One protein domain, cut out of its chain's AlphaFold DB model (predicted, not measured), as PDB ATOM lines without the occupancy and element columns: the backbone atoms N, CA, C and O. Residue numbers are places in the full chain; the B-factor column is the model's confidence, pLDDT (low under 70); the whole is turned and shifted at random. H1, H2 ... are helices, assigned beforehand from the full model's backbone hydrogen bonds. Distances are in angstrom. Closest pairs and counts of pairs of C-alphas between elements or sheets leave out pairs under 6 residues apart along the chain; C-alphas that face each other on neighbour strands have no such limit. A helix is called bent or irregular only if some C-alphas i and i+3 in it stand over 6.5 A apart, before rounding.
ATOM      1  N   GLU A 104     117.499  97.648 147.648       93.12
ATOM      2  CA  GLU A 104     117.231  96.239 147.942       93.12
ATOM      3  C   GLU A 104     117.947  95.792 149.225       93.12
ATOM      4  O   GLU A 104     117.358  95.126 150.078       93.12
ATOM      5  N   THR A 105     119.211  96.183 149.407       91.00
ATOM      6  CA  THR A 105     120.007  95.751 150.570       91.00
ATOM      7  C   THR A 105     119.583  96.412 151.886       91.00
ATOM      8  O   THR A 105     119.745  95.808 152.952       91.00
ATOM      9  N   LEU A 106     118.986  97.611 151.838       91.69
ATOM     10  CA  LEU A 106     118.541  98.346 153.029       91.69
ATOM     11  C   LEU A 106     117.166  97.922 153.555       91.69
ATOM     12  O   LEU A 106     116.842  98.229 154.702       91.69
ATOM     13  N   GLN A 107     116.375  97.186 152.772       91.19
ATOM     14  CA  GLN A 107     114.993  96.835 153.130       91.19
ATOM     15  C   GLN A 107     114.864  95.788 154.246       91.19
ATOM     16  O   GLN A 107     113.779  95.608 154.795       91.19
ATOM     17  N   SER A 108     115.943  95.091 154.616       93.50
ATOM     18  CA  SER A 108     115.871  94.101 155.699       93.50
ATOM     19  C   SER A 108     115.660  94.759 157.070       93.50
ATOM     20  O   SER A 108     116.280  95.779 157.379       93.50
ATOM     21  N   GLU A 109     114.881  94.124 157.955       95.38
ATOM     22  CA  GLU A 109     114.667  94.621 159.328       95.38
ATOM     23  C   GLU A 109     115.983  94.886 160.073       95.38
ATOM     24  O   GLU A 109     116.111  95.849 160.830       95.38
ATOM     25  N   ARG A 110     116.989  94.035 159.838       95.94
ATOM     26  CA  ARG A 110     118.326  94.189 160.414       95.94
ATOM     27  C   ARG A 110     118.977  95.503 159.979       95.94
ATOM     28  O   ARG A 110     119.587  96.166 160.813       95.94
ATOM     29  N   MET A 111     118.877  95.878 158.701       95.00
ATOM     30  CA  MET A 111     119.448  97.138 158.210       95.00
ATOM     31  C   MET A 111     118.652  98.343 158.703       95.00
ATOM     32  O   MET A 111     119.262  99.300 159.171       95.00
ATOM     33  N   VAL A 112     117.318  98.267 158.726       93.88
ATOM     34  CA  VAL A 112     116.466  99.325 159.295       93.88
ATOM     35  C   VAL A 112     116.838  99.624 160.750       93.88
ATOM     36  O   VAL A 112     116.987 100.788 161.121       93.88
ATOM     37  N   ARG A 113     117.071  98.589 161.570       96.62
ATOM     38  CA  ARG A 113     117.532  98.765 162.959       96.62
ATOM     39  C   ARG A 113     118.887  99.467 163.031       96.62
ATOM     40  O   ARG A 113     119.023 100.423 163.790       96.62
ATOM     41  N   ARG A 114     119.860  99.049 162.213       95.81
ATOM     42  CA  ARG A 114     121.187  99.689 162.161       95.81
ATOM     43  C   ARG A 114     121.104 101.157 161.736       95.81
ATOM     44  O   ARG A 114     121.738 101.991 162.370       95.81
ATOM     45  N   MET A 115     120.297 101.488 160.727       95.50
ATOM     46  CA  MET A 115     120.081 102.877 160.304       95.50
ATOM     47  C   MET A 115     119.462 103.715 161.427       95.50
ATOM     48  O   MET A 115     119.964 104.791 161.743       95.50
ATOM     49  N   ALA A 116     118.426 103.197 162.093       96.06
ATOM     50  CA  ALA A 116     117.788 103.886 163.211       96.06
ATOM     51  C   ALA A 116     118.762 104.141 164.377       96.06
ATOM     52  O   ALA A 116     118.711 105.199 165.005       96.06
ATOM     53  N   GLU A 117     119.662 103.198 164.669       97.25
ATOM     54  CA  GLU A 117     120.733 103.399 165.650       97.25
ATOM     55  C   GLU A 117     121.708 104.497 165.219       97.25
ATOM     56  O   GLU A 117     122.050 105.349 166.040       97.25
ATOM     57  N   SER A 118     122.112 104.519 163.945       96.69
ATOM     58  CA  SER A 118     122.964 105.580 163.401       96.69
ATOM     59  C   SER A 118     122.310 106.958 163.522       96.69
ATOM     60  O   SER A 118     122.952 107.902 163.984       96.69
ATOM     61  N   PHE A 119     121.016 107.067 163.204       96.81
ATOM     62  CA  PHE A 119     120.263 108.319 163.332       96.81
ATOM     63  C   PHE A 119     120.191 108.787 164.776       96.81
ATOM     64  O   PHE A 119     120.468 109.947 165.053       96.81
ATOM     65  N   LYS A 120     119.893 107.889 165.721       97.12
ATOM     66  CA  LYS A 120     119.851 108.245 167.146       97.12
ATOM     67  C   LYS A 120     121.190 108.780 167.646       97.12
ATOM     68  O   LYS A 120     121.198 109.762 168.382       97.12
ATOM     69  N   ARG A 121     122.306 108.159 167.250       97.75
ATOM     70  CA  ARG A 121     123.647 108.628 167.636       97.75
ATOM     71  C   ARG A 121     123.944 110.005 167.051       97.75
ATOM     72  O   ARG A 121     124.399 110.873 167.786       97.75
ATOM     73  N   LEU A 122     123.641 110.218 165.770       97.56
ATOM     74  CA  LEU A 122     123.866 111.507 165.119       97.56
ATOM     75  C   LEU A 122     122.961 112.609 165.694       97.56
ATOM     76  O   LEU A 122     123.439 113.694 165.999       97.56
ATOM     77  N   HIS A 123     121.678 112.321 165.918       97.44
ATOM     78  CA  HIS A 123     120.719 113.281 166.468       97.44
ATOM     79  C   HIS A 123     121.042 113.666 167.923       97.44
ATOM     80  O   HIS A 123     120.647 114.736 168.376       97.44
ATOM     81  N   ALA A 124     121.760 112.814 168.659       95.75
ATOM     82  CA  ALA A 124     122.244 113.105 170.008       95.75
ATOM     83  C   ALA A 124     123.616 113.812 170.032       95.75
ATOM     84  O   ALA A 124     124.134 114.101 171.112       95.75
ATOM     85  N   ALA A 125     124.227 114.058 168.869       94.19
ATOM     86  CA  ALA A 125     125.521 114.717 168.763       94.19
ATOM     87  C   ALA A 125     125.448 116.205 169.139       94.19
ATOM     88  O   ALA A 125     124.374 116.798 169.255       94.19
ATOM     89  N   SER A 126     126.620 116.834 169.255       91.12
ATOM     90  CA  SER A 126     126.692 118.296 169.322       91.12
ATOM     91  C   SER A 126     126.034 118.926 168.085       91.12
ATOM     92  O   SER A 126     126.137 118.346 166.995       91.12
ATOM     93  N   PRO A 127     125.388 120.099 168.223       94.88
ATOM     94  CA  PRO A 127     124.752 120.773 167.101       94.88
ATOM     95  C   PRO A 127     125.714 121.018 165.936       94.88
ATOM     96  O   PRO A 127     126.865 121.429 166.118       94.88
ATOM     97  N   PHE A 128     125.209 120.788 164.728       96.31
ATOM     98  CA  PHE A 128     125.845 121.222 163.489       96.31
ATOM     99  C   PHE A 128     125.927 122.749 163.401       96.31
ATOM    100  O   PHE A 128     125.194 123.468 164.082       96.31
ATOM    101  N   LEU A 129     126.852 123.244 162.574       95.69
ATOM    102  CA  LEU A 129     127.222 124.666 162.551       95.69
ATOM    103  C   LEU A 129     126.053 125.576 162.156       95.69
ATOM    104  O   LEU A 129     125.924 126.684 162.677       95.69
ATOM    105  N   LYS A 130     125.209 125.117 161.231       94.44
ATOM    106  CA  LYS A 130     124.035 125.850 160.752       94.44
ATOM    107  C   LYS A 130     122.773 125.016 160.917       94.44
ATOM    108  O   LYS A 130     122.780 123.806 160.695       94.44
ATOM    109  N   ALA A 131     121.679 125.691 161.260       93.12
ATOM    110  CA  ALA A 131     120.351 125.099 161.211       93.12
ATOM    111  C   ALA A 131     119.914 124.883 159.754       93.12
ATOM    112  O   ALA A 131     120.302 125.634 158.857       93.12
ATOM    113  N   PHE A 132     119.080 123.870 159.541       93.12
ATOM    114  CA  PHE A 132     118.478 123.566 158.250       93.12
ATOM    115  C   PHE A 132     116.976 123.853 158.299       93.12
ATOM    116  O   PHE A 132     116.292 123.389 159.209       93.12
ATOM    117  N   ASP A 133     116.465 124.587 157.311       93.31
ATOM    118  CA  ASP A 133     115.033 124.829 157.128       93.31
ATOM    119  C   ASP A 133     114.675 124.602 155.652       93.31
ATOM    120  O   ASP A 133     115.081 125.362 154.770       93.31
ATOM    121  N   MET A 134     113.923 123.528 155.389       93.19
ATOM    122  CA  MET A 134     113.534 123.125 154.035       93.19
ATOM    123  C   MET A 134     112.693 124.199 153.332       93.19
ATOM    124  O   MET A 134     112.818 124.378 152.123       93.19
ATOM    125  N   PHE A 135     111.859 124.941 154.066       94.88
ATOM    126  CA  PHE A 135     110.994 125.963 153.474       94.88
ATOM    127  C   PHE A 135     111.814 127.163 153.010       94.88
ATOM    128  O   PHE A 135     111.638 127.629 151.885       94.88
ATOM    129  N   ARG A 136     112.778 127.601 153.829       94.88
ATOM    130  CA  ARG A 136     113.714 128.667 153.439       94.88
ATOM    131  C   ARG A 136     114.609 128.239 152.271       94.88
ATOM    132  O   ARG A 136     114.890 129.049 151.393       94.88
ATOM    133  N   LEU A 137     115.025 126.970 152.225       93.19
ATOM    134  CA  LEU A 137     115.802 126.438 151.101       93.19
ATOM    135  C   LEU A 137     115.000 126.450 149.788       93.19
ATOM    136  O   LEU A 137     115.536 126.830 148.750       93.19
ATOM    137  N   ILE A 138     113.719 126.068 149.825       93.56
ATOM    138  CA  ILE A 138     112.836 126.129 148.651       93.56
ATOM    139  C   ILE A 138     112.700 127.572 148.148       93.56
ATOM    140  O   ILE A 138     112.810 127.805 146.946       93.56
ATOM    141  N   GLU A 139     112.500 128.541 149.046       93.50
ATOM    142  CA  GLU A 139     112.445 129.963 148.679       93.50
ATOM    143  C   GLU A 139     113.737 130.425 147.989       93.50
ATOM    144  O   GLU A 139     113.672 131.050 146.931       93.50
ATOM    145  N   ALA A 140     114.903 130.063 148.534       92.94
ATOM    146  CA  ALA A 140     116.199 130.387 147.936       92.94
ATOM    147  C   ALA A 140     116.366 129.769 146.535       92.94
ATOM    148  O   ALA A 140     116.810 130.438 145.603       92.94
ATOM    149  N   TYR A 141     115.950 128.514 146.341       93.06
ATOM    150  CA  TYR A 141     115.992 127.892 145.016       93.06
ATOM    151  C   TYR A 141     115.045 128.541 144.011       93.06
ATOM    152  O   TYR A 141     115.377 128.611 142.829       93.06
ATOM    153  N   LEU A 142     113.891 129.043 144.452       93.25
ATOM    154  CA  LEU A 142     112.986 129.771 143.565       93.25
ATOM    155  C   LEU A 142     113.563 131.114 143.124       93.25
ATOM    156  O   LEU A 142     113.382 131.481 141.965       93.25
ATOM    157  N   GLN A 143     114.311 131.796 143.993       93.25
ATOM    158  CA  GLN A 143     115.056 133.000 143.616       93.25
ATOM    159  C   GLN A 143     116.100 132.685 142.540       93.25
ATOM    160  O   GLN A 143     116.104 133.327 141.495       93.25
ATOM    161  N   ILE A 144     116.895 131.625 142.721       92.31
ATOM    162  CA  ILE A 144     117.880 131.177 141.719       92.31
ATOM    163  C   ILE A 144     117.194 130.832 140.387       92.31
ATOM    164  O   ILE A 144     117.648 131.231 139.316       92.31
ATOM    165  N   VAL A 145     116.072 130.111 140.430       93.50
ATOM    166  CA  VAL A 145     115.268 129.789 139.241       93.50
ATOM    167  C   VAL A 145     114.824 131.053 138.502       93.50
ATOM    168  O   VAL A 145     114.844 131.074 137.272       93.50
ATOM    169  N   GLU A 146     114.423 132.094 139.228       92.75
ATOM    170  CA  GLU A 146     114.001 133.374 138.656       92.75
ATOM    171  C   GLU A 146     115.170 134.152 138.054       92.75
ATOM    172  O   GLU A 146     115.090 134.561 136.894       92.75
ATOM    173  N   GLU A 147     116.271 134.286 138.795       94.06
ATOM    174  CA  GLU A 147     117.498 134.965 138.362       94.06
ATOM    175  C   GLU A 147     118.083 134.343 137.091       94.06
ATOM    176  O   GLU A 147     118.507 135.052 136.178       94.06
ATOM    177  N   HIS A 148     118.047 133.014 136.998       92.81
ATOM    178  CA  HIS A 148     118.573 132.260 135.862       92.81
ATOM    179  C   HIS A 148     117.515 131.915 134.804       92.81
ATOM    180  O   HIS A 148     117.821 131.207 133.844       92.81
ATOM    181  N   GLN A 149     116.277 132.397 134.960       94.44
ATOM    182  CA  GLN A 149     115.160 132.157 134.038       94.44
ATOM    183  C   GLN A 149     114.935 130.666 133.718       94.44
ATOM    184  O   GLN A 149     114.594 130.286 132.593       94.44
ATOM    185  N   VAL A 150     115.124 129.799 134.716       93.56
ATOM    186  CA  VAL A 150     114.957 128.352 134.569       93.56
ATOM    187  C   VAL A 150     113.482 128.033 134.330       93.56
ATOM    188  O   VAL A 150     112.588 128.487 135.047       93.56
ATOM    189  N   ARG A 151     113.204 127.213 133.312       94.81
ATOM    190  CA  ARG A 151     111.839 126.772 133.017       94.81
ATOM    191  C   ARG A 151     111.341 125.833 134.117       94.81
ATOM    192  O   ARG A 151     111.867 124.739 134.284       94.81
ATOM    193  N   ILE A 152     110.262 126.231 134.784       94.88
ATOM    194  CA  ILE A 152     109.525 125.404 135.748       94.88
ATOM    195  C   ILE A 152     108.146 125.006 135.199       94.88
ATOM    196  O   ILE A 152     107.668 125.627 134.241       94.88
ATOM    197  N   PRO A 153     107.484 123.980 135.772       95.31
ATOM    198  CA  PRO A 153     106.103 123.653 135.428       95.31
ATOM    199  C   PRO A 153     105.176 124.866 135.569       95.31
ATOM    200  O   PRO A 153     105.296 125.645 136.515       95.31
ATOM    201  N   ALA A 154     104.243 125.029 134.628       92.81
ATOM    202  CA  ALA A 154     103.394 126.221 134.550       92.81
ATOM    203  C   ALA A 154     102.508 126.414 135.795       92.81
ATOM    204  O   ALA A 154     102.212 127.547 136.173       92.81
ATOM    205  N   ASP A 155     102.113 125.322 136.450       94.69
ATOM    206  CA  ASP A 155     101.290 125.336 137.657       94.69
ATOM    207  C   ASP A 155     102.110 125.392 138.955       94.69
ATOM    208  O   ASP A 155     101.526 125.523 140.029       94.69
ATOM    209  N   TYR A 156     103.448 125.356 138.894       93.50
ATOM    210  CA  TYR A 156     104.304 125.275 140.084       93.50
ATOM    211  C   TYR A 156     104.020 126.411 141.076       93.50
ATOM    212  O   TYR A 156     103.783 126.177 142.260       93.50
ATOM    213  N   ARG A 157     103.963 127.659 140.586       92.31
ATOM    214  CA  ARG A 157     103.714 128.835 141.438       92.31
ATOM    215  C   ARG A 157     102.331 128.818 142.093       92.31
ATOM    216  O   ARG A 157     102.164 129.352 143.184       92.31
ATOM    217  N   GLN A 158     101.356 128.157 141.472       95.19
ATOM    218  CA  GLN A 158     100.010 128.001 142.031       95.19
ATOM    219  C   GLN A 158      99.996 127.045 143.236       95.19
ATOM    220  O   GLN A 158      99.037 127.044 144.003       95.19
ATOM    221  N   ARG A 159     101.059 126.250 143.434       93.50
ATOM    222  CA  ARG A 159     101.221 125.337 144.575       93.50
ATOM    223  C   ARG A 159     101.909 125.979 145.783       93.50
ATOM    224  O   ARG A 159     101.893 125.382 146.854       93.50
ATOM    225  N   LEU A 160     102.469 127.186 145.664       93.69
ATOM    226  CA  LEU A 160     103.144 127.861 146.784       93.69
ATOM    227  C   LEU A 160     102.248 128.078 148.022       93.69
ATOM    228  O   LEU A 160     102.746 127.897 149.133       93.69
ATOM    229  N   PRO A 161     100.936 128.371 147.897       96.31
ATOM    230  CA  PRO A 161     100.054 128.428 149.064       96.31
ATOM    231  C   PRO A 161      99.980 127.106 149.844       96.31
ATOM    232  O   PRO A 161      99.961 127.128 151.073       96.31
ATOM    233  N   LEU A 162     100.018 125.960 149.150       95.94
ATOM    234  CA  LEU A 162     100.052 124.640 149.791       95.94
ATOM    235  C   LEU A 162     101.359 124.434 150.569       95.94
ATOM    236  O   LEU A 162     101.340 123.865 151.658       95.94
ATOM    237  N   LEU A 163     102.491 124.931 150.061       94.88
ATOM    238  CA  LEU A 163     103.760 124.878 150.791       94.88
ATOM    239  C   LEU A 163     103.681 125.651 152.118       94.88
ATOM    240  O   LEU A 163     104.125 125.143 153.145       94.88
ATOM    241  N   ALA A 164     103.054 126.831 152.115       95.25
ATOM    242  CA  ALA A 164     102.838 127.616 153.331       95.25
ATOM    243  C   ALA A 164     101.881 126.924 154.323       95.25
ATOM    244  O   ALA A 164     102.061 127.021 155.539       95.25
ATOM    245  N   GLU A 165     100.867 126.206 153.833       96.94
ATOM    246  CA  GLU A 165     100.002 125.366 154.673       96.94
ATOM    247  C   GLU A 165     100.776 124.229 155.341       96.94
ATOM    248  O   GLU A 165     100.648 124.036 156.554       96.94
ATOM    249  N   ILE A 166     101.618 123.525 154.578       96.12
ATOM    250  CA  ILE A 166     102.487 122.462 155.094       96.12
ATOM    251  C   ILE A 166     103.453 123.031 156.138       96.12
ATOM    252  O   ILE A 166     103.599 122.444 157.209       96.12
ATOM    253  N   GLU A 167     104.063 124.189 155.877       96.31
ATOM    254  CA  GLU A 167     104.958 124.854 156.828       96.31
ATOM    255  C   GLU A 167     104.262 125.142 158.158       96.31
ATOM    256  O   GLU A 167     104.783 124.790 159.219       96.31
ATOM    257  N   ARG A 168     103.058 125.723 158.119       96.44
ATOM    258  CA  ARG A 168     102.273 125.964 159.336       96.44
ATOM    259  C   ARG A 168     101.987 124.664 160.082       96.44
ATOM    260  O   ARG A 168     102.192 124.619 161.291       96.44
ATOM    261  N   ALA A 169     101.548 123.620 159.380       95.38
ATOM    262  CA  ALA A 169     101.225 122.334 159.994       95.38
ATOM    263  C   ALA A 169     102.451 121.685 160.661       95.38
ATOM    264  O   ALA A 169     102.365 121.248 161.808       95.38
ATOM    265  N   VAL A 170     103.604 121.682 159.985       94.12
ATOM    266  CA  VAL A 170     104.867 121.159 160.529       94.12
ATOM    267  C   VAL A 170     105.314 121.958 161.756       94.12
ATOM    268  O   VAL A 170     105.759 121.370 162.742       94.12
ATOM    269  N   ARG A 171     105.155 123.290 161.742       94.69
ATOM    270  CA  ARG A 171     105.570 124.160 162.853       94.69
ATOM    271  C   ARG A 171     104.736 123.977 164.126       94.69
ATOM    272  O   ARG A 171     105.281 124.167 165.209       94.69
ATOM    273  N   VAL A 172     103.465 123.570 164.031       95.56
ATOM    274  CA  VAL A 172     102.615 123.297 165.214       95.56
ATOM    275  C   VAL A 172     103.193 122.176 166.086       95.56
ATOM    276  O   VAL A 172     103.102 122.242 167.308       95.56
ATOM    277  N   GLY A 173     103.794 121.159 165.466       89.31
ATOM    278  CA  GLY A 173     104.373 119.996 166.143       89.31
ATOM    279  C   GLY A 173     105.897 119.943 166.075       89.31
ATOM    280  O   GLY A 173     106.455 118.846 166.084       89.31
ATOM    281  N   ALA A 174     106.567 121.091 165.935       90.81
ATOM    282  CA  ALA A 174     108.008 121.123 165.712       90.81
ATOM    283  C   ALA A 174     108.774 120.459 166.867       90.81
ATOM    284  O   ALA A 174     108.623 120.820 168.037       90.81
ATOM    285  N   LEU A 175     109.621 119.493 166.516       89.62
ATOM    286  CA  LEU A 175     110.566 118.878 167.441       89.62
ATOM    287  C   LEU A 175     111.815 119.762 167.593       89.62
ATOM    288  O   LEU A 175     112.084 120.598 166.725       89.62
ATOM    289  N   PRO A 176     112.599 119.584 168.672       92.25
ATOM    290  CA  PRO A 176     113.872 120.273 168.818       92.25
ATOM    291  C   PRO A 176     114.793 120.033 167.620       92.25
ATOM    292  O   PRO A 176     114.854 118.926 167.080       92.25
ATOM    293  N   ASN A 177     115.551 121.063 167.249       94.62
ATOM    294  CA  ASN A 177     116.586 120.929 166.234       94.62
ATOM    295  C   ASN A 177     117.697 120.006 166.739       94.62
ATOM    296  O   ASN A 177     118.194 120.164 167.854       94.62
ATOM    297  N   VAL A 178     118.104 119.077 165.883       96.75
ATOM    298  CA  VAL A 178     119.192 118.130 166.125       96.75
ATOM    299  C   VAL A 178     120.105 118.074 164.905       96.75
ATOM    300  O   VAL A 178     119.756 118.560 163.827       96.75
ATOM    301  N   SER A 179     121.284 117.484 165.069       97.00
ATOM    302  CA  SER A 179     122.196 117.235 163.954       97.00
ATOM    303  C   SER A 179     121.614 116.150 163.047       97.00
ATOM    304  O   SER A 179     121.483 115.001 163.459       97.00
ATOM    305  N   CYS A 180     121.252 116.521 161.820       96.38
ATOM    306  CA  CYS A 180     120.605 115.647 160.841       96.38
ATOM    307  C   CYS A 180     121.464 115.498 159.584       96.38
ATOM    308  O   CYS A 180     122.117 116.447 159.155       96.38
ATOM    309  N   HIS A 181     121.400 114.327 158.945       95.69
ATOM    310  CA  HIS A 181     122.034 114.103 157.639       95.69
ATOM    311  C   HIS A 181     121.289 114.818 156.496       95.69
ATOM    312  O   HIS A 181     121.906 115.279 155.545       95.69
ATOM    313  N   ASN A 182     119.956 114.916 156.592       94.12
ATOM    314  CA  ASN A 182     119.034 115.535 155.623       94.12
ATOM    315  C   ASN A 182     118.958 114.896 154.220       94.12
ATOM    316  O   ASN A 182     117.999 115.175 153.508       94.12
ATOM    317  N   ASP A 183     119.885 114.009 153.851       92.25
ATOM    318  CA  ASP A 183     119.884 113.314 152.550       92.25
ATOM    319  C   ASP A 183     120.126 111.794 152.679       92.25
ATOM    320  O   ASP A 183     121.232 111.291 152.493       92.25
ATOM    321  N   LEU A 184     119.111 111.039 153.100       92.38
ATOM    322  CA  LEU A 184     119.238 109.614 153.457       92.38
ATOM    323  C   LEU A 184     119.138 108.667 152.244       92.38
ATOM    324  O   LEU A 184     118.386 107.691 152.269       92.38
ATOM    325  N   LEU A 185     119.882 108.959 151.176       91.38
ATOM    326  CA  LEU A 185     120.006 108.077 150.010       91.38
ATOM    327  C   LEU A 185     120.721 106.771 150.374       91.38
ATOM    328  O   LEU A 185     121.592 106.749 151.240       91.38
ATOM    329  N   CYS A 186     120.384 105.683 149.674       91.94
ATOM    330  CA  CYS A 186     120.972 104.364 149.938       91.94
ATOM    331  C   CYS A 186     122.498 104.366 149.773       91.94
ATOM    332  O   CYS A 186     123.197 103.742 150.560       91.94
ATOM    333  N   GLU A 187     122.999 105.137 148.805       90.38
ATOM    334  CA  GLU A 187     124.426 105.259 148.489       90.38
ATOM    335  C   GLU A 187     125.255 105.930 149.600       90.38
ATOM    336  O   GLU A 187     126.482 105.884 149.558       90.38
ATOM    337  N   ASN A 188     124.600 106.530 150.602       91.69
ATOM    338  CA  ASN A 188     125.251 107.140 151.764       91.69
ATOM    339  C   ASN A 188     125.428 106.154 152.945       91.69
ATOM    340  O   ASN A 188     125.806 106.588 154.036       91.69
ATOM    341  N   PHE A 189     125.154 104.855 152.749       90.75
ATOM    342  CA  PHE A 189     125.298 103.786 153.751       90.75
ATOM    343  C   PHE A 189     126.218 102.650 153.304       90.75
ATOM    344  O   PHE A 189     126.302 102.370 152.084       90.75
TER     345      PHE A 189
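AT A GLANCE: This is residues 104 to 189 of the 189 residues of the protein "APH domain-containing protein" of Chloroflexi bacterium (UniProt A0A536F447). The domain is an open V of three helices with few contacts between them: H2 and H3 lie loosely side by side and make one arm, and H1 makes the other arm with the last stretch, residues 178 to 189, which folds back on its side of the V. Residues 124 to 133, between H1 and H2, and residues 173 to 177, after H3, span the closed end of the V. The printed part has 86 residues with three named helices, in the order H1, H2, H3 along the chain, and no named strand; the class is all helix. The whole is loose, with a radius of gyration of the C-alphas of 17.1 A, and the C-alphas span 44 by 31 by 25 A.

HOW THE PARTS SIT: The longest helix by residues is H3, residues 156 to 172. It is irregular: C-alphas 158 and 161 are 7.0 A apart, against about 5 A in a regular helix, and its line is a rough one. It also has a kink of 26 degrees near residue 163. H2, residues 134 to 147, is close to H3 but not clearly touching it, with 2 pairs of C-alphas within 8 A. The closest C-alphas of the two are those of Phe 135 and Glu 167, 7.0 A apart. Their lines stand at a shallow tilt of 21 degrees, they run opposite ways, and their centres are 14.2 A apart. H1, residues 109 to 123, touches no helix: H1 and H3 are apart, and H1 and H2 are apart too, with no C-alpha of the one within 8 A of the other. In H1 and H2 every O i to N i+4 pair is within hydrogen-bond range; in H3 it is 10 of 13 pairs.

IN THESE COORDINATES: H3 runs from Tyr 156, whose C-alpha is at (104.304, 125.275, 140.084), to Val 172, whose C-alpha is at (102.615, 123.297, 165.214). It is 17 residues long and measures 25.3 A from first to last C-alpha. H2 has 14 residues, from Met 134 to Glu 147, and measures 20.0 A; its last C-alpha, 147, is at (117.498, 134.965, 138.362). H1 has 15 residues, from Glu 109 to His 123, and measures 20.9 A; its first C-alpha, 109, is at (114.667, 94.621, 159.328).

THE WHOLE: The two C-alphas farthest apart in the domain are those of Arg 110 and Glu 147, at 46.4 A. The first and last printed C-alphas, those of Glu 104 and Phe 189, are 12.5 A apart. Residues 143 to 149, of which 143 to 147 belong to H2, stand free, and so do residues 168 to 176, of which 168 to 172 belong to H3. Without these stretches the body has 70 residues, spans 43 by 32 by 23 A and has a radius of gyration of 16.7 A. The link from H1 to H2, 10 residues, and the link from H2 to H3, 8 residues, are both short. After H3, residues 173 to 189 hold no named element, and their C-alphas lie 5 to 18 A from the mean of all C-alphas. The printed part has no cut and ends at Phe 189, the chain's last residue. The mean pLDDT of the printed part is 94.2, and no printed residue is under 70.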